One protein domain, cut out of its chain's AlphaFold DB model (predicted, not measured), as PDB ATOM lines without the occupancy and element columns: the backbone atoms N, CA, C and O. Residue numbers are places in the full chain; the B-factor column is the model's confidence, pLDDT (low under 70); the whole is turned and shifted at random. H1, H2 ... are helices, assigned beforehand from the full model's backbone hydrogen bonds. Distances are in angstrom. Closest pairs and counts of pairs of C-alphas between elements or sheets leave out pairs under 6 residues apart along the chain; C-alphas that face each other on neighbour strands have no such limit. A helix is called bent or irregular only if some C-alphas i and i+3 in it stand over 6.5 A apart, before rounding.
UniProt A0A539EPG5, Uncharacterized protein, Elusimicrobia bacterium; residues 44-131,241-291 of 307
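AT A GLANCE: This is residues 44 to 131 and 241 to 291 of the 307 residues of an uncharacterized protein of Elusimicrobia bacterium (UniProt A0A539EPG5). Three long helices, H5, H3 and H7, form a row with H3 in the middle; H4 packs on H3 and H5 over one face, and H6 packs on H3 and H7 over the other. H1 and H2 pack on H7 on the same face as H4. The 139 printed residues include seven named helices, H1 to H7 in order, and no named strand: all helix, packing mostly aligned. The whole is compact, radius of gyration of the C-alphas 15.0 A, spanning 48 by 33 by 22 A.

HOW THE PARTS SIT: H1, residues 44 to 47, touches H7, residues 267 to 287; their closest C-alphas are Cys 47 and Cys 282, 6.0 A apart. H2, residues 51 to 58, only just touches H7, with 3 pairs of C-alphas within 8 A, the closest Leu 53 and Thr 278 at 7.1 A. H3, residues 68 to 88, is a hub like H7; they touch, closest C-alphas Cys 84 and Cys 270 at 5.6 A, at a shallow tilt of 24 degrees, opposite ways. H4, residues 93 to 99, and H5, residues 105 to 131, form a hairpin, closest C-alphas Ala 99 and Glu 112 at 4.1 A. H3 and H5 touch, closest C-alphas Tyr 87 and Ser 122 at 5.6 A. H6, residues 252 to 259, touches H3, closest C-alphas Cys 84 and Val 254 at 4.2 A. H5 and H7 are apart. Every O i to N i+4 pair is within hydrogen-bond range in H2, H4, H5 and H6, against 14 of 17 in H3 and 16 of 17 in H7; H1 is too short for one.

IN THESE COORDINATES: H1 begins at C-alpha 44 (-51.926, 4.173, -8.178). H3 measures 31.0 A and is irregular, C-alphas 72 and 75 being 7.2 A apart, with a kink of 41 degrees near residue 75. H5 measures 39.8 A; H7, 30.0 A, ends at C-alpha 287 (-41.708, 2.736, -4.439).

THE WHOLE: Residues 132 to 240 are not printed; C-alphas 131 and 241 are 17.4 A apart across the cut. No printed residue is under 70 in pLDDT.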
ATOM      1  N   TYR A  44     -52.624   4.843  -7.071       87.00
ATOM      2  CA  TYR A  44     -51.926   4.173  -8.178       87.00
ATOM      3  C   TYR A  44     -52.796   3.974  -9.434       87.00
ATOM      4  O   TYR A  44     -52.344   4.235 -10.547       87.00
ATOM      5  N   ILE A  45     -54.057   3.560  -9.262       87.31
ATOM      6  CA  ILE A  45     -54.979   3.295 -10.381       87.31
ATOM      7  C   ILE A  45     -55.304   4.550 -11.206       87.31
ATOM      8  O   ILE A  45     -55.511   4.461 -12.416       87.31
ATOM      9  N   ASP A  46     -55.301   5.716 -10.560       88.12
ATOM     10  CA  ASP A  46     -55.514   7.003 -11.214       88.12
ATOM     11  C   ASP A  46     -54.205   7.506 -11.842       88.12
ATOM     12  O   ASP A  46     -54.216   8.093 -12.920       88.12
ATOM     13  N   CYS A  47     -53.063   7.218 -11.210       89.00
ATOM     14  CA  CYS A  47     -51.746   7.587 -11.725       89.00
ATOM     15  C   CYS A  47     -51.456   6.928 -13.085       89.00
ATOM     16  O   CYS A  47     -50.918   7.571 -13.983       89.00
ATOM     17  N   ILE A  48     -51.832   5.667 -13.307       90.50
ATOM     18  CA  ILE A  48     -51.518   4.990 -14.579       90.50
ATOM     19  C   ILE A  48     -52.355   5.481 -15.776       90.50
ATOM     20  O   ILE A  48     -52.108   5.057 -16.911       90.50
ATOM     21  N   GLN A  49     -53.333   6.363 -15.547       89.62
ATOM     22  CA  GLN A  49     -54.211   6.891 -16.588       89.62
ATOM     23  C   GLN A  49     -53.471   7.840 -17.546       89.62
ATOM     24  O   GLN A  49     -52.500   8.488 -17.147       89.62
ATOM     25  N   PRO A  50     -53.942   7.993 -18.802       87.38
ATOM     26  CA  PRO A  50     -53.323   8.897 -19.773       87.38
ATOM     27  C   PRO A  50     -53.194  10.348 -19.291       87.38
ATOM     28  O   PRO A  50     -52.211  11.000 -19.626       87.38
ATOM     29  N   LEU A  51     -54.130  10.825 -18.462       89.50
ATOM     30  CA  LEU A  51     -54.130  12.182 -17.900       89.50
ATOM     31  C   LEU A  51     -52.838  12.528 -17.142       89.50
ATOM     32  O   LEU A  51     -52.398  13.674 -17.152       89.50
ATOM     33  N   THR A  52     -52.194  11.542 -16.520       91.19
ATOM     34  CA  THR A  52     -50.924  11.734 -15.811       91.19
ATOM     35  C   THR A  52     -49.826  12.281 -16.715       91.19
ATOM     36  O   THR A  52     -49.013  13.090 -16.278       91.19
ATOM     37  N   LEU A  53     -49.822  11.891 -17.992       91.69
ATOM     38  CA  LEU A  53     -48.894  12.441 -18.975       91.69
ATOM     39  C   LEU A  53     -49.084  13.955 -19.144       91.69
ATOM     40  O   LEU A  53     -48.107  14.699 -19.171       91.69
ATOM     41  N   ASP A  54     -50.334  14.403 -19.245       90.44
ATOM     42  CA  ASP A  54     -50.671  15.809 -19.471       90.44
ATOM     43  C   ASP A  54     -50.362  16.665 -18.224       90.44
ATOM     44  O   ASP A  54     -49.879  17.796 -18.341       90.44
ATOM     45  N   ILE A  55     -50.541  16.097 -17.022       91.19
ATOM     46  CA  ILE A  55     -50.096  16.705 -15.756       91.19
ATOM     47  C   ILE A  55     -48.578  16.894 -15.759       91.19
ATOM     48  O   ILE A  55     -48.092  17.980 -15.447       91.19
ATOM     49  N   LEU A  56     -47.822  15.863 -16.150       91.19
ATOM     50  CA  LEU A  56     -46.363  15.940 -16.208       91.19
ATOM     51  C   LEU A  56     -45.899  17.009 -17.200       91.19
ATOM     52  O   LEU A  56     -45.053  17.823 -16.855       91.19
ATOM     53  N   LEU A  57     -46.491  17.092 -18.391       91.44
ATOM     54  CA  LEU A  57     -46.143  18.131 -19.372       91.44
ATOM     55  C   LEU A  57     -46.438  19.555 -18.885       91.44
ATOM     56  O   LEU A  57     -45.798  20.501 -19.337       91.44
ATOM     57  N   SER A  58     -47.371  19.701 -17.945       91.06
ATOM     58  CA  SER A  58     -47.706  20.977 -17.304       91.06
ATOM     59  C   SER A  58     -46.826  21.291 -16.085       91.06
ATOM     60  O   SER A  58     -46.879  22.401 -15.556       91.06
ATOM     61  N   ALA A  59     -46.019  20.335 -15.626       88.81
ATOM     62  CA  ALA A  59     -45.094  20.486 -14.511       88.81
ATOM     63  C   ALA A  59     -43.664  20.731 -15.004       88.81
ATOM     64  O   ALA A  59     -43.300  20.363 -16.124       88.81
ATOM     65  N   ARG A  60     -42.818  21.323 -14.149       86.12
ATOM     66  CA  ARG A  60     -41.398  21.463 -14.486       86.12
ATOM     67  C   ARG A  60     -40.697  20.103 -14.462       86.12
ATOM     68  O   ARG A  60     -41.013  19.300 -13.585       86.12
ATOM     69  N   PRO A  61     -39.699  19.859 -15.325       87.25
ATOM     70  CA  PRO A  61     -38.987  18.587 -15.355       87.25
ATOM     71  C   PRO A  61     -38.374  18.142 -14.029       87.25
ATOM     72  O   PRO A  61     -38.496  16.982 -13.639       87.25
ATOM     73  N   ASN A  62     -37.804  19.082 -13.276       83.62
ATOM     74  CA  ASN A  62     -37.275  18.817 -11.939       83.62
ATOM     75  C   ASN A  62     -38.361  18.457 -10.905       83.62
ATOM     76  O   ASN A  62     -38.038  17.965  -9.830       83.62
ATOM     77  N   GLN A  63     -39.638  18.684 -11.216       84.25
ATOM     78  CA  GLN A  63     -40.780  18.309 -10.384       84.25
ATOM     79  C   GLN A  63     -41.377  16.965 -10.792       84.25
ATOM     80  O   GLN A  63     -42.248  16.468 -10.096       84.25
ATOM     81  N   TRP A  64     -40.956  16.351 -11.899       85.12
ATOM     82  CA  TRP A  64     -41.582  15.117 -12.369       85.12
ATOM     83  C   TRP A  64     -41.387  13.926 -11.426       85.12
ATOM     84  O   TRP A  64     -42.196  13.003 -11.440       85.12
ATOM     85  N   GLY A  65     -40.361  13.959 -10.572       77.50
ATOM     86  CA  GLY A  65     -40.108  12.908  -9.585       77.50
ATOM     87  C   GLY A  65     -39.499  11.630 -10.171       77.50
ATOM     88  O   GLY A  65     -39.524  10.599  -9.508       77.50
ATOM     89  N   PHE A  66     -38.952  11.680 -11.394       80.81
ATOM     90  CA  PHE A  66     -38.201  10.566 -11.983       80.81
ATOM     91  C   PHE A  66     -36.768  10.513 -11.448       80.81
ATOM     92  O   PHE A  66     -36.168  11.544 -11.138       80.81
ATOM     93  N   SER A  67     -36.168   9.324 -11.446       76.06
ATOM     94  CA  SER A  67     -34.725   9.168 -11.235       76.06
ATOM     95  C   SER A  67     -34.115   8.158 -12.212       76.06
ATOM     96  O   SER A  67     -34.819   7.506 -12.982       76.06
ATOM     97  N   GLY A  68     -32.783   8.057 -12.236       82.00
ATOM     98  CA  GLY A  68     -32.083   7.022 -13.000       82.00
ATOM     99  C   GLY A  68     -32.376   7.044 -14.506       82.00
ATOM    100  O   GLY A  68     -32.242   8.074 -15.165       82.00
ATOM    101  N   GLU A  69     -32.724   5.883 -15.065       83.94
ATOM    102  CA  GLU A  69     -32.988   5.727 -16.504       83.94
ATOM    103  C   GLU A  69     -34.298   6.384 -16.960       83.94
ATOM    104  O   GLU A  69     -34.391   6.913 -18.071       83.94
ATOM    105  N   LEU A  70     -35.319   6.413 -16.103       83.56
ATOM    106  CA  LEU A  70     -36.593   7.017 -16.478       83.56
ATOM    107  C   LEU A  70     -36.434   8.523 -16.712       83.56
ATOM    108  O   LEU A  70     -36.935   9.036 -17.709       83.56
ATOM    109  N   ALA A  71     -35.646   9.203 -15.875       84.81
ATOM    110  CA  ALA A  71     -35.311  10.615 -16.069       84.81
ATOM    111  C   ALA A  71     -34.572  10.866 -17.399       84.81
ATOM    112  O   ALA A  71     -34.860  11.841 -18.091       84.81
ATOM    113  N   LYS A  72     -33.658   9.969 -17.796       87.25
ATOM    114  CA  LYS A  72     -32.886  10.095 -19.046       87.25
ATOM    115  C   LYS A  72     -33.737   9.883 -20.294       87.25
ATOM    116  O   LYS A  72     -33.513  10.546 -21.303       87.25
ATOM    117  N   THR A  73     -34.699   8.964 -20.241       90.38
ATOM    118  CA  THR A  73     -35.529   8.600 -21.402       90.38
ATOM    119  C   THR A  73     -36.867   9.331 -21.464       90.38
ATOM    120  O   THR A  73     -37.505   9.310 -22.518       90.38
ATOM    121  N   ALA A  74     -37.299  10.002 -20.392       91.25
ATOM    122  CA  ALA A  74     -38.570  10.728 -20.340       91.25
ATOM    123  C   ALA A  74     -38.752  11.745 -21.484       91.25
ATOM    124  O   ALA A  74     -39.812  11.700 -22.114       91.25
ATOM    125  N   PRO A  75     -37.757  12.583 -21.852       92.25
ATOM    126  CA  PRO A  75     -37.912  13.499 -22.982       92.25
ATOM    127  C   PRO A  75     -38.229  12.766 -24.295       92.25
ATOM    128  O   PRO A  75     -39.184  13.114 -24.988       92.25
ATOM    129  N   ASP A  76     -37.496  11.698 -24.615       92.62
ATOM    130  CA  ASP A  76     -37.727  10.908 -25.831       92.62
ATOM    131  C   ASP A  76     -39.092  10.203 -25.820       92.62
ATOM    132  O   ASP A  76     -39.728  10.073 -26.869       92.62
ATOM    133  N   ARG A  77     -39.569   9.781 -24.641       94.50
ATOM    134  CA  ARG A  77     -40.912   9.206 -24.465       94.50
ATOM    135  C   ARG A  77     -41.998  10.246 -24.699       94.50
ATOM    136  O   ARG A  77     -42.933   9.972 -25.446       94.50
ATOM    137  N   PHE A  78     -41.862  11.440 -24.123       95.31
ATOM    138  CA  PHE A  78     -42.787  12.547 -24.369       95.31
ATOM    139  C   PHE A  78     -42.821  12.926 -25.836       95.31
ATOM    140  O   PHE A  78     -43.903  13.022 -26.403       95.31
ATOM    141  N   TYR A  79     -41.659  13.029 -26.473       96.00
ATOM    142  CA  TYR A  79     -41.577  13.246 -27.907       96.00
ATOM    143  C   TYR A  79     -42.373  12.193 -28.690       96.00
ATOM    144  O   TYR A  79     -43.272  12.547 -29.449       96.00
ATOM    145  N   GLY A  80     -42.094  10.901 -28.478       96.69
ATOM    146  CA  GLY A  80     -42.727   9.839 -29.262       96.69
ATOM    147  C   GLY A  80     -44.233   9.710 -29.033       96.69
ATOM    148  O   GLY A  80     -44.988   9.472 -29.980       96.69
ATOM    149  N   ILE A  81     -44.695   9.925 -27.798       96.94
ATOM    150  CA  ILE A  81     -46.127   9.923 -27.483       96.94
ATOM    151  C   ILE A  81     -46.825  11.123 -28.135       96.94
ATOM    152  O   ILE A  81     -47.856  10.943 -28.786       96.94
ATOM    153  N   GLN A  82     -46.269  12.334 -28.005       97.31
ATOM    154  CA  GLN A  82     -46.868  13.543 -28.580       97.31
ATOM    155  C   GLN A  82     -46.836  13.525 -30.116       97.31
ATOM    156  O   GLN A  82     -47.802  13.960 -30.743       97.31
ATOM    157  N   LEU A  83     -45.796  12.952 -30.733       97.38
ATOM    158  CA  LEU A  83     -45.737  12.721 -32.180       97.38
ATOM    159  C   LEU A  83     -46.843  11.759 -32.640       97.38
ATOM    160  O   LEU A  83     -47.544  12.043 -33.610       97.38
ATOM    161  N   CYS A  84     -47.054  10.652 -31.919       97.38
ATOM    162  CA  CYS A  84     -48.128   9.702 -32.219       97.38
ATOM    163  C   CYS A  84     -49.516  10.356 -32.127       97.38
ATOM    164  O   CYS A  84     -50.304  10.244 -33.066       97.38
ATOM    165  N   ARG A  85     -49.797  11.088 -31.036       96.50
ATOM    166  CA  ARG A  85     -51.072  11.811 -30.853       96.50
ATOM    167  C   ARG A  85     -51.282  12.869 -31.939       96.50
ATOM    168  O   ARG A  85     -52.366  12.946 -32.506       96.50
ATOM    169  N   SER A  86     -50.235  13.626 -32.277       96.06
ATOM    170  CA  SER A  86     -50.270  14.637 -33.348       96.06
ATOM    171  C   SER A  86     -50.617  14.035 -34.704       96.06
ATOM    172  O   SER A  86     -51.439  14.588 -35.432       96.06
ATOM    173  N   TYR A  87     -50.033  12.878 -35.027       94.25
ATOM    174  CA  TYR A  87     -50.338  12.160 -36.260       94.25
ATOM    175  C   TYR A  87     -51.777  11.632 -36.279       94.25
ATOM    176  O   TYR A  87     -52.494  11.869 -37.247       94.25
ATOM    177  N   VAL A  88     -52.210  10.924 -35.227       93.75
ATOM    178  CA  VAL A  88     -53.536  10.279 -35.189       93.75
ATOM    179  C   VAL A  88     -54.669  11.302 -35.219       93.75
ATOM    180  O   VAL A  88     -55.651  11.090 -35.924       93.75
ATOM    181  N   GLU A  89     -54.528  12.410 -34.495       93.00
ATOM    182  CA  GLU A  89     -55.532  13.483 -34.445       93.00
ATOM    183  C   GLU A  89     -55.301  14.570 -35.511       93.00
ATOM    184  O   GLU A  89     -55.995  15.584 -35.541       93.00
ATOM    185  N   GLU A  90     -54.305  14.373 -36.379       91.44
ATOM    186  CA  GLU A  90     -53.899  15.274 -37.462       91.44
ATOM    187  C   GLU A  90     -53.733  16.753 -37.044       91.44
ATOM    188  O   GLU A  90     -54.027  17.685 -37.808       91.44
ATOM    189  N   THR A  91     -53.224  16.965 -35.828       92.25
ATOM    190  CA  THR A  91     -53.101  18.262 -35.150       92.25
ATOM    191  C   THR A  91     -51.682  18.509 -34.654       92.25
ATOM    192  O   THR A  91     -50.941  17.587 -34.342       92.25
ATOM    193  N   ARG A  92     -51.308  19.782 -34.494       91.62
ATOM    194  CA  ARG A  92     -50.029  20.178 -33.874       91.62
ATOM    195  C   ARG A  92     -50.144  20.487 -32.386       91.62
ATOM    196  O   ARG A  92     -49.148  20.864 -31.775       91.62
ATOM    197  N   HIS A  93     -51.344  20.394 -31.810       94.75
ATOM    198  CA  HIS A  93     -51.591  20.759 -30.415       94.75
ATOM    199  C   HIS A  93     -50.615  20.063 -29.455       94.75
ATOM    200  O   HIS A  93     -49.954  20.720 -28.658       94.75
ATOM    201  N   TYR A  94     -50.445  18.758 -29.626       95.31
ATOM    202  CA  TYR A  94     -49.577  17.897 -28.829       95.31
ATOM    203  C   TYR A  94     -48.087  18.233 -28.955       95.31
ATOM    204  O   TYR A  94     -47.392  18.393 -27.952       95.31
ATOM    205  N   CYS A  95     -47.593  18.469 -30.171       96.19
ATOM    206  CA  CYS A  95     -46.228  18.965 -30.347       96.19
ATOM    207  C   CYS A  95     -46.016  20.360 -29.726       96.19
ATOM    208  O   CYS A  95     -44.949  20.638 -29.179       96.19
ATOM    209  N   ARG A  96     -47.030  21.240 -29.741       94.81
ATOM    210  CA  ARG A  96     -46.959  22.548 -29.061       94.81
ATOM    211  C   ARG A  96     -46.952  22.418 -27.539       94.81
ATOM    212  O   ARG A  96     -46.262  23.198 -26.889       94.81
ATOM    213  N   GLN A  97     -47.676  21.450 -26.975       94.06
ATOM    214  CA  GLN A  97     -47.609  21.157 -25.541       94.06
ATOM    215  C   GLN A  97     -46.178  20.794 -25.128       94.06
ATOM    216  O   GLN A  97     -45.689  21.313 -24.131       94.06
ATOM    217  N   LEU A  98     -45.469  19.998 -25.939       94.12
ATOM    218  CA  LEU A  98     -44.068  19.650 -25.684       94.12
ATOM    219  C   LEU A  98     -43.147  20.881 -25.658       94.12
ATOM    220  O   LEU A  98     -42.305  20.987 -24.774       94.12
ATOM    221  N   ALA A  99     -43.340  21.837 -26.573       92.00
ATOM    222  CA  ALA A  99     -42.612  23.114 -26.558       92.00
ATOM    223  C   ALA A  99     -43.011  24.039 -25.393       92.00
ATOM    224  O   ALA A  99     -42.286  24.981 -25.083       92.00
ATOM    225  N   SER A 100     -44.161  23.787 -24.765       92.81
ATOM    226  CA  SER A 100     -44.705  24.598 -23.672       92.81
ATOM    227  C   SER A 100     -44.391  24.021 -22.290       92.81
ATOM    228  O   SER A 100     -44.853  24.579 -21.294       92.81
ATOM    229  N   VAL A 101     -43.610  22.933 -22.215       93.38
ATOM    230  CA  VAL A 101     -43.162  22.349 -20.945       93.38
ATOM    231  C   VAL A 101     -42.452  23.430 -20.121       93.38
ATOM    232  O   VAL A 101     -41.491  24.040 -20.605       93.38
ATOM    233  N   PRO A 102     -42.888  23.691 -18.875       91.88
ATOM    234  CA  PRO A 102     -42.251  24.691 -18.030       91.88
ATOM    235  C   PRO A 102     -40.799  24.298 -17.710       91.88
ATOM    236  O   PRO A 102     -40.550  23.454 -16.865       91.88
ATOM    237  N   ALA A 103     -39.810  24.913 -18.354       91.88
ATOM    238  CA  ALA A 103     -38.392  24.582 -18.169       91.88
ATOM    239  C   ALA A 103     -37.507  25.840 -18.104       91.88
ATOM    240  O   ALA A 103     -37.959  26.956 -18.387       91.88
ATOM    241  N   ARG A 104     -36.232  25.688 -17.715       90.75
ATOM    242  CA  ARG A 104     -35.269  26.804 -17.598       90.75
ATOM    243  C   ARG A 104     -33.951  26.524 -18.320       90.75
ATOM    244  O   ARG A 104     -33.529  25.384 -18.474       90.75
ATOM    245  N   GLY A 105     -33.277  27.592 -18.752       92.12
ATOM    246  CA  GLY A 105     -31.950  27.509 -19.367       92.12
ATOM    247  C   GLY A 105     -31.904  26.553 -20.567       92.12
ATOM    248  O   GLY A 105     -32.743  26.630 -21.463       92.12
ATOM    249  N   LYS A 106     -30.924  25.642 -20.568       90.31
ATOM    250  CA  LYS A 106     -30.720  24.656 -21.644       90.31
ATOM    251  C   LYS A 106     -31.891  23.683 -21.803       90.31
ATOM    252  O   LYS A 106     -32.156  23.223 -22.906       90.31
ATOM    253  N   GLU A 107     -32.608  23.394 -20.722       90.38
ATOM    254  CA  GLU A 107     -33.752  22.486 -20.751       90.38
ATOM    255  C   GLU A 107     -34.936  23.093 -21.512       90.38
ATOM    256  O   GLU A 107     -35.568  22.418 -22.318       90.38
ATOM    257  N   LYS A 108     -35.173  24.400 -21.342       93.94
ATOM    258  CA  LYS A 108     -36.183  25.124 -22.125       93.94
ATOM    259  C   LYS A 108     -35.890  25.039 -23.622       93.94
ATOM    260  O   LYS A 108     -36.764  24.663 -24.393       93.94
ATOM    261  N   GLN A 109     -34.643  25.311 -24.011       93.44
ATOM    262  CA  GLN A 109     -34.211  25.222 -25.410       93.44
ATOM    263  C   GLN A 109     -34.390  23.805 -25.971       93.44
ATOM    264  O   GLN A 109     -34.786  23.638 -27.123       93.44
ATOM    265  N   MET A 110     -34.128  22.779 -25.155       93.31
ATOM    266  CA  MET A 110     -34.349  21.384 -25.527       93.31
ATOM    267  C   MET A 110     -35.832  21.101 -25.807       93.31
ATOM    268  O   MET A 110     -36.137  20.573 -26.875       93.31
ATOM    269  N   PHE A 111     -36.751  21.470 -24.907       94.62
ATOM    270  CA  PHE A 111     -38.190  21.236 -25.095       94.62
ATOM    271  C   PHE A 111     -38.788  22.049 -26.247       94.62
ATOM    272  O   PHE A 111     -39.558  21.505 -27.038       94.62
ATOM    273  N   GLU A 112     -38.384  23.312 -26.410       93.88
ATOM    274  CA  GLU A 112     -38.778  24.145 -27.553       93.88
ATOM    275  C   GLU A 112     -38.352  23.499 -28.877       93.88
ATOM    276  O   GLU A 112     -39.173  23.322 -29.782       93.88
ATOM    277  N   LYS A 113     -37.086  23.063 -28.965       91.38
ATOM    278  CA  LYS A 113     -36.572  22.352 -30.139       91.38
ATOM    279  C   LYS A 113     -37.324  21.044 -30.374       91.38
ATOM    280  O   LYS A 113     -37.683  20.745 -31.508       91.38
ATOM    281  N   MET A 114     -37.595  20.275 -29.321       93.88
ATOM    282  CA  MET A 114     -38.342  19.022 -29.425       93.88
ATOM    283  C   MET A 114     -39.771  19.232 -29.923       93.88
ATOM    284  O   MET A 114     -40.232  18.458 -30.756       93.88
ATOM    285  N   GLY A 115     -40.480  20.256 -29.447       95.12
ATOM    286  CA  GLY A 115     -41.828  20.553 -29.929       95.12
ATOM    287  C   GLY A 115     -41.840  21.021 -31.387       95.12
ATOM    288  O   GLY A 115     -42.717  20.612 -32.149       95.12
ATOM    289  N   TYR A 116     -40.835  21.797 -31.806       91.88
ATOM    290  CA  TYR A 116     -40.640  22.154 -33.215       91.88
ATOM    291  C   TYR A 116     -40.364  20.916 -34.084       91.88
ATOM    292  O   TYR A 116     -41.075  20.679 -35.060       91.88
ATOM    293  N   ASP A 117     -39.399  20.084 -33.685       90.94
ATOM    294  CA  ASP A 117     -39.043  18.846 -34.385       90.94
ATOM    295  C   ASP A 117     -40.230  17.865 -34.448       90.94
ATOM    296  O   ASP A 117     -40.434  17.202 -35.458       90.94
ATOM    297  N   CYS A 118     -41.044  17.783 -33.391       95.25
ATOM    298  CA  CYS A 118     -42.268  16.977 -33.358       95.25
ATOM    299  C   CYS A 118     -43.285  17.472 -34.389       95.25
ATOM    300  O   CYS A 118     -43.852  16.672 -35.133       95.25
ATOM    301  N   ALA A 119     -43.527  18.788 -34.442       93.19
ATOM    302  CA  ALA A 119     -44.493  19.365 -35.372       93.19
ATOM    303  C   ALA A 119     -44.066  19.121 -36.821       93.19
ATOM    304  O   ALA A 119     -44.892  18.770 -37.663       93.19
ATOM    305  N   LEU A 120     -42.771  19.267 -37.083       89.06
ATOM    306  CA  LEU A 120     -42.189  19.025 -38.386       89.06
ATOM    307  C   LEU A 120     -42.317  17.555 -38.806       89.06
ATOM    308  O   LEU A 120     -42.848  17.276 -39.883       89.06
ATOM    309  N   ASP A 121     -41.903  16.625 -37.945       91.44
ATOM    310  CA  ASP A 121     -41.990  15.194 -38.232       91.44
ATOM    311  C   ASP A 121     -43.447  14.760 -38.422       91.44
ATOM    312  O   ASP A 121     -43.754  14.034 -39.364       91.44
ATOM    313  N   SER A 122     -44.380  15.274 -37.614       92.62
ATOM    314  CA  SER A 122     -45.813  15.017 -37.792       92.62
ATOM    315  C   SER A 122     -46.311  15.466 -39.171       92.62
ATOM    316  O   SER A 122     -47.012  14.707 -39.844       92.62
ATOM    317  N   SER A 123     -45.961  16.676 -39.620       89.31
ATOM    318  CA  SER A 123     -46.402  17.199 -40.924       89.31
ATOM    319  C   SER A 123     -45.787  16.428 -42.095       89.31
ATOM    320  O   SER A 123     -46.469  16.176 -43.091       89.31
ATOM    321  N   ILE A 124     -44.545  15.965 -41.961       86.31
ATOM    322  CA  ILE A 124     -43.880  15.106 -42.951       86.31
ATOM    323  C   ILE A 124     -44.548  13.732 -43.030       86.31
ATOM    324  O   ILE A 124     -44.886  13.271 -44.122       86.31
ATOM    325  N   LEU A 125     -44.811  13.096 -41.888       88.31
ATOM    326  CA  LEU A 125     -45.488  11.798 -41.840       88.31
ATOM    327  C   LEU A 125     -46.904  11.879 -42.431       88.31
ATOM    328  O   LEU A 125     -47.286  11.006 -43.209       88.31
ATOM    329  N   LEU A 126     -47.658  12.946 -42.146       87.62
ATOM    330  CA  LEU A 126     -48.969  13.191 -42.760       87.62
ATOM    331  C   LEU A 126     -48.871  13.439 -44.271       87.62
ATOM    332  O   LEU A 126     -49.706  12.942 -45.025       87.62
ATOM    333  N   THR A 127     -47.842  14.157 -44.726       83.88
ATOM    334  CA  THR A 127     -47.576  14.383 -46.156       83.88
ATOM    335  C   THR A 127     -47.293  13.062 -46.877       83.88
ATOM    336  O   THR A 127     -47.866  12.796 -47.933       83.88
ATOM    337  N   HIS A 128     -46.483  12.178 -46.290       78.88
ATOM    338  CA  HIS A 128     -46.227  10.848 -46.847       78.88
ATOM    339  C   HIS A 128     -47.465   9.953 -46.843       78.88
ATOM    340  O   HIS A 128     -47.754   9.317 -47.857       78.88
ATOM    341  N   SER A 129     -48.231   9.931 -45.750       80.25
ATOM    342  CA  SER A 129     -49.501   9.200 -45.700       80.25
ATOM    343  C   SER A 129     -50.493   9.703 -46.757       80.25
ATOM    344  O   SER A 129     -51.189   8.896 -47.371       80.25
ATOM    345  N   ALA A 130     -50.532  11.010 -47.029       81.19
ATOM    346  CA  ALA A 130     -51.359  11.601 -48.082       81.19
ATOM    347  C   ALA A 130     -50.925  11.199 -49.503       81.19
ATOM    348  O   ALA A 130     -51.767  11.093 -50.386       81.19
ATOM    349  N   LEU A 131     -49.629  10.961 -49.734       75.88
ATOM    350  CA  LEU A 131     -49.122  10.471 -51.023       75.88
ATOM    351  C   LEU A 131     -49.387   8.979 -51.238       75.88
ATOM    352  O   LEU A 131     -49.560   8.544 -52.372       75.88
ATOM    353  N   ASP A 241     -45.922  -3.180 -43.230       92.00
ATOM    354  CA  ASP A 241     -45.325  -4.161 -42.319       92.00
ATOM    355  C   ASP A 241     -44.877  -3.500 -41.001       92.00
ATOM    356  O   ASP A 241     -43.821  -2.859 -40.955       92.00
ATOM    357  N   PRO A 242     -45.626  -3.681 -39.893       90.88
ATOM    358  CA  PRO A 242     -45.265  -3.117 -38.594       90.88
ATOM    359  C   PRO A 242     -43.962  -3.693 -38.020       90.88
ATOM    360  O   PRO A 242     -43.372  -3.086 -37.129       90.88
ATOM    361  N   LYS A 243     -43.467  -4.842 -38.510       92.81
ATOM    362  CA  LYS A 243     -42.188  -5.417 -38.052       92.81
ATOM    363  C   LYS A 243     -40.984  -4.587 -38.487       92.81
ATOM    364  O   LYS A 243     -39.922  -4.702 -37.878       92.81
ATOM    365  N   LEU A 244     -41.150  -3.763 -39.521       93.69
ATOM    366  CA  LEU A 244     -40.123  -2.852 -40.023       93.69
ATOM    367  C   LEU A 244     -40.071  -1.534 -39.243       93.69
ATOM    368  O   LEU A 244     -39.151  -0.745 -39.450       93.69
ATOM    369  N   CYS A 245     -41.025  -1.289 -38.340       94.31
ATOM    370  CA  CYS A 245     -41.018  -0.082 -37.531       94.31
ATOM    371  C   CYS A 245     -39.741   0.028 -36.685       94.31
ATOM    372  O   CYS A 245     -39.263  -0.971 -36.130       94.31
ATOM    373  N   PRO A 246     -39.181   1.243 -36.537       93.31
ATOM    374  CA  PRO A 246     -38.012   1.447 -35.699       93.31
ATOM    375  C   PRO A 246     -38.333   1.083 -34.249       93.31
ATOM    376  O   PRO A 246     -39.413   1.365 -33.735       93.31
ATOM    377  N   LYS A 247     -37.349   0.509 -33.553       89.56
ATOM    378  CA  LYS A 247     -37.452   0.186 -32.118       89.56
ATOM    379  C   LYS A 247     -37.207   1.396 -31.211       89.56
ATOM    380  O   LYS A 247     -37.131   1.243 -29.994       89.56
ATOM    381  N   SER A 248     -37.016   2.582 -31.785       90.44
ATOM    382  CA  SER A 248     -36.733   3.787 -31.016       90.44
ATOM    383  C   SER A 248     -37.985   4.283 -30.307       90.44
ATOM    384  O   SER A 248     -39.090   4.243 -30.846       90.44
ATOM    385  N   ILE A 249     -37.797   4.793 -29.092       90.25
ATOM    386  CA  ILE A 249     -38.879   5.339 -28.266       90.25
ATOM    387  C   ILE A 249     -39.617   6.481 -28.990       90.25
ATOM    388  O   ILE A 249     -40.822   6.644 -28.812       90.25
ATOM    389  N   ARG A 250     -38.909   7.235 -29.842       91.56
ATOM    390  CA  ARG A 250     -39.447   8.387 -30.574       91.56
ATOM    391  C   ARG A 250     -40.419   8.000 -31.689       91.56
ATOM    392  O   ARG A 250     -41.437   8.661 -31.843       91.56
ATOM    393  N   PHE A 251     -40.129   6.947 -32.456       94.00
ATOM    394  CA  PHE A 251     -40.896   6.633 -33.672       94.00
ATOM    395  C   PHE A 251     -41.718   5.349 -33.607       94.00
ATOM    396  O   PHE A 251     -42.626   5.181 -34.420       94.00
ATOM    397  N   ALA A 252     -41.445   4.449 -32.657       94.31
ATOM    398  CA  ALA A 252     -42.120   3.151 -32.592       94.31
ATOM    399  C   ALA A 252     -43.653   3.288 -32.548       94.31
ATOM    400  O   ALA A 252     -44.357   2.622 -33.307       94.31
ATOM    401  N   ALA A 253     -44.168   4.187 -31.703       95.81
ATOM    402  CA  ALA A 253     -45.605   4.378 -31.509       95.81
ATOM    403  C   ALA A 253     -46.297   4.948 -32.755       95.81
ATOM    404  O   ALA A 253     -47.290   4.389 -33.218       95.81
ATOM    405  N   VAL A 254     -45.753   6.030 -33.331       96.25
ATOM    406  CA  VAL A 254     -46.328   6.640 -34.538       96.25
ATOM    407  C   VAL A 254     -46.236   5.691 -35.732       96.25
ATOM    408  O   VAL A 254     -47.202   5.556 -36.471       96.25
ATOM    409  N   CYS A 255     -45.143   4.939 -35.878       95.56
ATOM    410  CA  CYS A 255     -45.018   3.950 -36.945       95.56
ATOM    411  C   CYS A 255     -46.048   2.821 -36.815       95.56
ATOM    412  O   CYS A 255     -46.685   2.448 -37.802       95.56
ATOM    413  N   ALA A 256     -46.272   2.313 -35.599       95.25
ATOM    414  CA  ALA A 256     -47.326   1.335 -35.341       95.25
ATOM    415  C   ALA A 256     -48.717   1.903 -35.682       95.25
ATOM    416  O   ALA A 256     -49.518   1.223 -36.321       95.25
ATOM    417  N   ALA A 257     -48.991   3.170 -35.349       94.88
ATOM    418  CA  ALA A 257     -50.233   3.847 -35.733       94.88
ATOM    419  C   ALA A 257     -50.371   4.014 -37.262       94.88
ATOM    420  O   ALA A 257     -51.458   3.849 -37.814       94.88
ATOM    421  N   MET A 258     -49.279   4.319 -37.968       92.44
ATOM    422  CA  MET A 258     -49.268   4.483 -39.427       92.44
ATOM    423  C   MET A 258     -49.432   3.162 -40.187       92.44
ATOM    424  O   MET A 258     -50.029   3.148 -41.259       92.44
ATOM    425  N   THR A 259     -48.918   2.064 -39.635       92.88
ATOM    426  CA  THR A 259     -49.015   0.707 -40.207       92.88
ATOM    427  C   THR A 259     -50.243  -0.063 -39.722       92.88
ATOM    428  O   THR A 259     -50.478  -1.192 -40.151       92.88
ATOM    429  N   THR A 260     -51.050   0.542 -38.845       91.38
ATOM    430  CA  THR A 260     -52.306  -0.042 -38.378       91.38
ATOM    431  C   THR A 260     -53.253  -0.251 -39.568       91.38
ATOM    432  O   THR A 260     -53.486   0.697 -40.327       91.38
ATOM    433  N   PRO A 261     -53.812  -1.466 -39.746       88.19
ATOM    434  CA  PRO A 261     -54.738  -1.748 -40.834       88.19
ATOM    435  C   PRO A 261     -55.938  -0.803 -40.841       88.19
ATOM    436  O   PRO A 261     -56.409  -0.341 -39.802       88.19
ATOM    437  N   GLU A 262     -56.470  -0.549 -42.027       83.19
ATOM    438  CA  GLU A 262     -57.643   0.302 -42.180       83.19
ATOM    439  C   GLU A 262     -58.845  -0.243 -41.393       83.19
ATOM    440  O   GLU A 262     -59.061  -1.453 -41.310       83.19
ATOM    441  N   GLY A 263     -59.617   0.659 -40.781       82.12
ATOM    442  CA  GLY A 263     -60.749   0.296 -39.921       82.12
ATOM    443  C   GLY A 263     -60.359  -0.191 -38.520       82.12
ATOM    444  O   GLY A 263     -61.240  -0.527 -37.732       82.12
ATOM    445  N   LYS A 264     -59.063  -0.228 -38.181       88.56
ATOM    446  CA  LYS A 264     -58.591  -0.461 -36.811       88.56
ATOM    447  C   LYS A 264     -58.244   0.863 -36.113       88.56
ATOM    448  O   LYS A 264     -57.801   1.798 -36.783       88.56
ATOM    449  N   PRO A 265     -58.434   0.944 -34.783       91.62
ATOM    450  CA  PRO A 265     -58.148   2.150 -34.012       91.62
ATOM    451  C   PRO A 265     -56.642   2.438 -34.002       91.62
ATOM    452  O   PRO A 265     -55.861   1.685 -33.412       91.62
ATOM    453  N   LYS A 266     -56.221   3.526 -34.657       91.44
ATOM    454  CA  LYS A 266     -54.811   3.954 -34.709       91.44
ATOM    455  C   LYS A 266     -54.332   4.469 -33.349       91.44
ATOM    456  O   LYS A 266     -53.164   4.311 -32.994       91.44
ATOM    457  N   GLU A 267     -55.244   5.036 -32.564       94.44
ATOM    458  CA  GLU A 267     -55.008   5.576 -31.226       94.44
ATOM    459  C   GLU A 267     -54.529   4.517 -30.225       94.44
ATOM    460  O   GLU A 267     -53.836   4.847 -29.260       94.44
ATOM    461  N   ALA A 268     -54.819   3.234 -30.477       94.31
ATOM    462  CA  ALA A 268     -54.385   2.135 -29.622       94.31
ATOM    463  C   ALA A 268     -52.853   2.081 -29.478       94.31
ATOM    464  O   ALA A 268     -52.346   1.816 -28.385       94.31
ATOM    465  N   ALA A 269     -52.108   2.390 -30.547       93.50
ATOM    466  CA  ALA A 269     -50.647   2.437 -30.513       93.50
ATOM    467  C   ALA A 269     -50.126   3.579 -29.624       93.50
ATOM    468  O   ALA A 269     -49.198   3.382 -28.835       93.50
ATOM    469  N   CYS A 270     -50.757   4.755 -29.691       95.19
ATOM    470  CA  CYS A 270     -50.388   5.895 -28.855       95.19
ATOM    471  C   CYS A 270     -50.715   5.626 -27.378       95.19
ATOM    472  O   CYS A 270     -49.883   5.874 -26.509       95.19
ATOM    473  N   LEU A 271     -51.882   5.038 -27.089       94.38
ATOM    474  CA  LEU A 271     -52.276   4.644 -25.732       94.38
ATOM    475  C   LEU A 271     -51.336   3.593 -25.134       94.38
ATOM    476  O   LEU A 271     -50.998   3.675 -23.952       94.38
ATOM    477  N   ALA A 272     -50.883   2.623 -25.932       93.81
ATOM    478  CA  ALA A 272     -49.903   1.636 -25.491       93.81
ATOM    479  C   ALA A 272     -48.565   2.293 -25.116       93.81
ATOM    480  O   ALA A 272     -48.000   1.968 -24.071       93.81
ATOM    481  N   ALA A 273     -48.092   3.258 -25.911       94.56
ATOM    482  CA  ALA A 273     -46.880   4.018 -25.610       94.56
ATOM    483  C   ALA A 273     -47.027   4.872 -24.341       94.56
ATOM    484  O   ALA A 273     -46.129   4.872 -23.498       94.56
ATOM    485  N   THR A 274     -48.182   5.525 -24.156       94.94
ATOM    486  CA  THR A 274     -48.506   6.255 -22.923       94.94
ATOM    487  C   THR A 274     -48.465   5.330 -21.713       94.94
ATOM    488  O   THR A 274     -47.778   5.635 -20.744       94.94
ATOM    489  N   ARG A 275     -49.112   4.160 -21.777       93.00
ATOM    490  CA  ARG A 275     -49.099   3.171 -20.683       93.00
ATOM    491  C   ARG A 275     -47.699   2.634 -20.391       93.00
ATOM    492  O   ARG A 275     -47.328   2.489 -19.230       93.00
ATOM    493  N   ALA A 276     -46.901   2.382 -21.428       91.62
ATOM    494  CA  ALA A 276     -45.510   1.945 -21.293       91.62
ATOM    495  C   ALA A 276     -44.602   3.003 -20.636       91.62
ATOM    496  O   ALA A 276     -43.466   2.693 -20.274       91.62
ATOM    497  N   PHE A 277     -45.080   4.240 -20.500       91.94
ATOM    498  CA  PHE A 277     -44.439   5.294 -19.730       91.94
ATOM    499  C   PHE A 277     -45.078   5.484 -18.344       91.94
ATOM    500  O   PHE A 277     -44.356   5.474 -17.347       91.94
ATOM    501  N   THR A 278     -46.407   5.617 -18.258       91.25
ATOM    502  CA  THR A 278     -47.098   5.912 -16.993       91.25
ATOM    503  C   THR A 278     -46.976   4.774 -15.985       91.25
ATOM    504  O   THR A 278     -46.810   5.039 -14.802       91.25
ATOM    505  N   VAL A 279     -46.974   3.508 -16.419       92.06
ATOM    506  CA  VAL A 279     -46.848   2.365 -15.497       92.06
ATOM    507  C   VAL A 279     -45.479   2.334 -14.797       92.06
ATOM    508  O   VAL A 279     -45.465   2.324 -13.565       92.06
ATOM    509  N   PRO A 280     -44.326   2.363 -15.504       89.31
ATOM    510  CA  PRO A 280     -43.023   2.476 -14.844       89.31
ATOM    511  C   PRO A 280     -42.903   3.708 -13.947       89.31
ATOM    512  O   PRO A 280     -42.408   3.595 -12.829       89.31
ATOM    513  N   PHE A 281     -43.414   4.856 -14.394       90.00
ATOM    514  CA  PHE A 281     -43.429   6.077 -13.593       90.00
ATOM    515  C   PHE A 281     -44.180   5.909 -12.270       90.00
ATOM    516  O   PHE A 281     -43.634   6.179 -11.202       90.00
ATOM    517  N   CYS A 282     -45.421   5.431 -12.321       89.31
ATOM    518  CA  CYS A 282     -46.224   5.243 -11.120       89.31
ATOM    519  C   CYS A 282     -45.633   4.153 -10.216       89.31
ATOM    520  O   CYS A 282     -45.790   4.220  -9.001       89.31
ATOM    521  N   ASN A 283     -44.915   3.170 -10.770       88.81
ATOM    522  CA  ASN A 283     -44.165   2.208  -9.964       88.81
ATOM    523  C   ASN A 283     -43.007   2.876  -9.205       88.81
ATOM    524  O   ASN A 283     -42.836   2.587  -8.022       88.81
ATOM    525  N   GLU A 284     -42.250   3.781  -9.838       88.00
ATOM    526  CA  GLU A 284     -41.195   4.552  -9.160       88.00
ATOM    527  C   GLU A 284     -41.771   5.440  -8.053       88.00
ATOM    528  O   GLU A 284     -41.288   5.390  -6.921       88.00
ATOM    529  N   LEU A 285     -42.850   6.179  -8.338       84.50
ATOM    530  CA  LEU A 285     -43.515   7.008  -7.330       84.50
ATOM    531  C   LEU A 285     -44.089   6.183  -6.176       84.50
ATOM    532  O   LEU A 285     -43.998   6.587  -5.018       84.50
ATOM    533  N   LYS A 286     -44.677   5.018  -6.466       86.12
ATOM    534  CA  LYS A 286     -45.158   4.097  -5.431       86.12
ATOM    535  C   LYS A 286     -44.001   3.613  -4.556       86.12
ATOM    536  O   LYS A 286     -44.116   3.640  -3.334       86.12
ATOM    537  N   ALA A 287     -42.885   3.210  -5.162       85.06
ATOM    538  CA  ALA A 287     -41.708   2.736  -4.439       85.06
ATOM    539  C   ALA A 287     -41.064   3.827  -3.565       85.06
ATOM    540  O   ALA A 287     -40.508   3.516  -2.515       85.06
ATOM    541  N   SER A 288     -41.172   5.100  -3.955       79.56
ATOM    542  CA  SER A 288     -40.697   6.234  -3.157       79.56
ATOM    543  C   SER A 288     -41.703   6.734  -2.113       79.56
ATOM    544  O   SER A 288     -41.469   7.781  -1.514       79.56
ATOM    545  N   GLY A 289     -42.826   6.034  -1.905       77.88
ATOM    546  CA  GLY A 289     -43.874   6.428  -0.954       77.88
ATOM    547  C   GLY A 289     -44.760   7.591  -1.420       77.88
ATOM    548  O   GLY A 289     -45.543   8.117  -0.636       77.88
ATOM    549  N   GLY A 290     -44.658   7.991  -2.691       77.00
ATOM    550  CA  GLY A 290     -45.429   9.083  -3.289       77.00
ATOM    551  C   GLY A 290     -46.846   8.701  -3.732       77.00
ATOM    552  O   GLY A 290     -47.602   9.584  -4.130       77.00
ATOM    553  N   LEU A 291     -47.221   7.416  -3.671       81.19
ATOM    554  CA  LEU A 291     -48.565   6.923  -4.003       81.19
ATOM    555  C   LEU A 291     -49.104   5.985  -2.922       81.19
ATOM    556  O   LEU A 291     -48.375   5.155  -2.380       81.19
TER     557      LEU A 291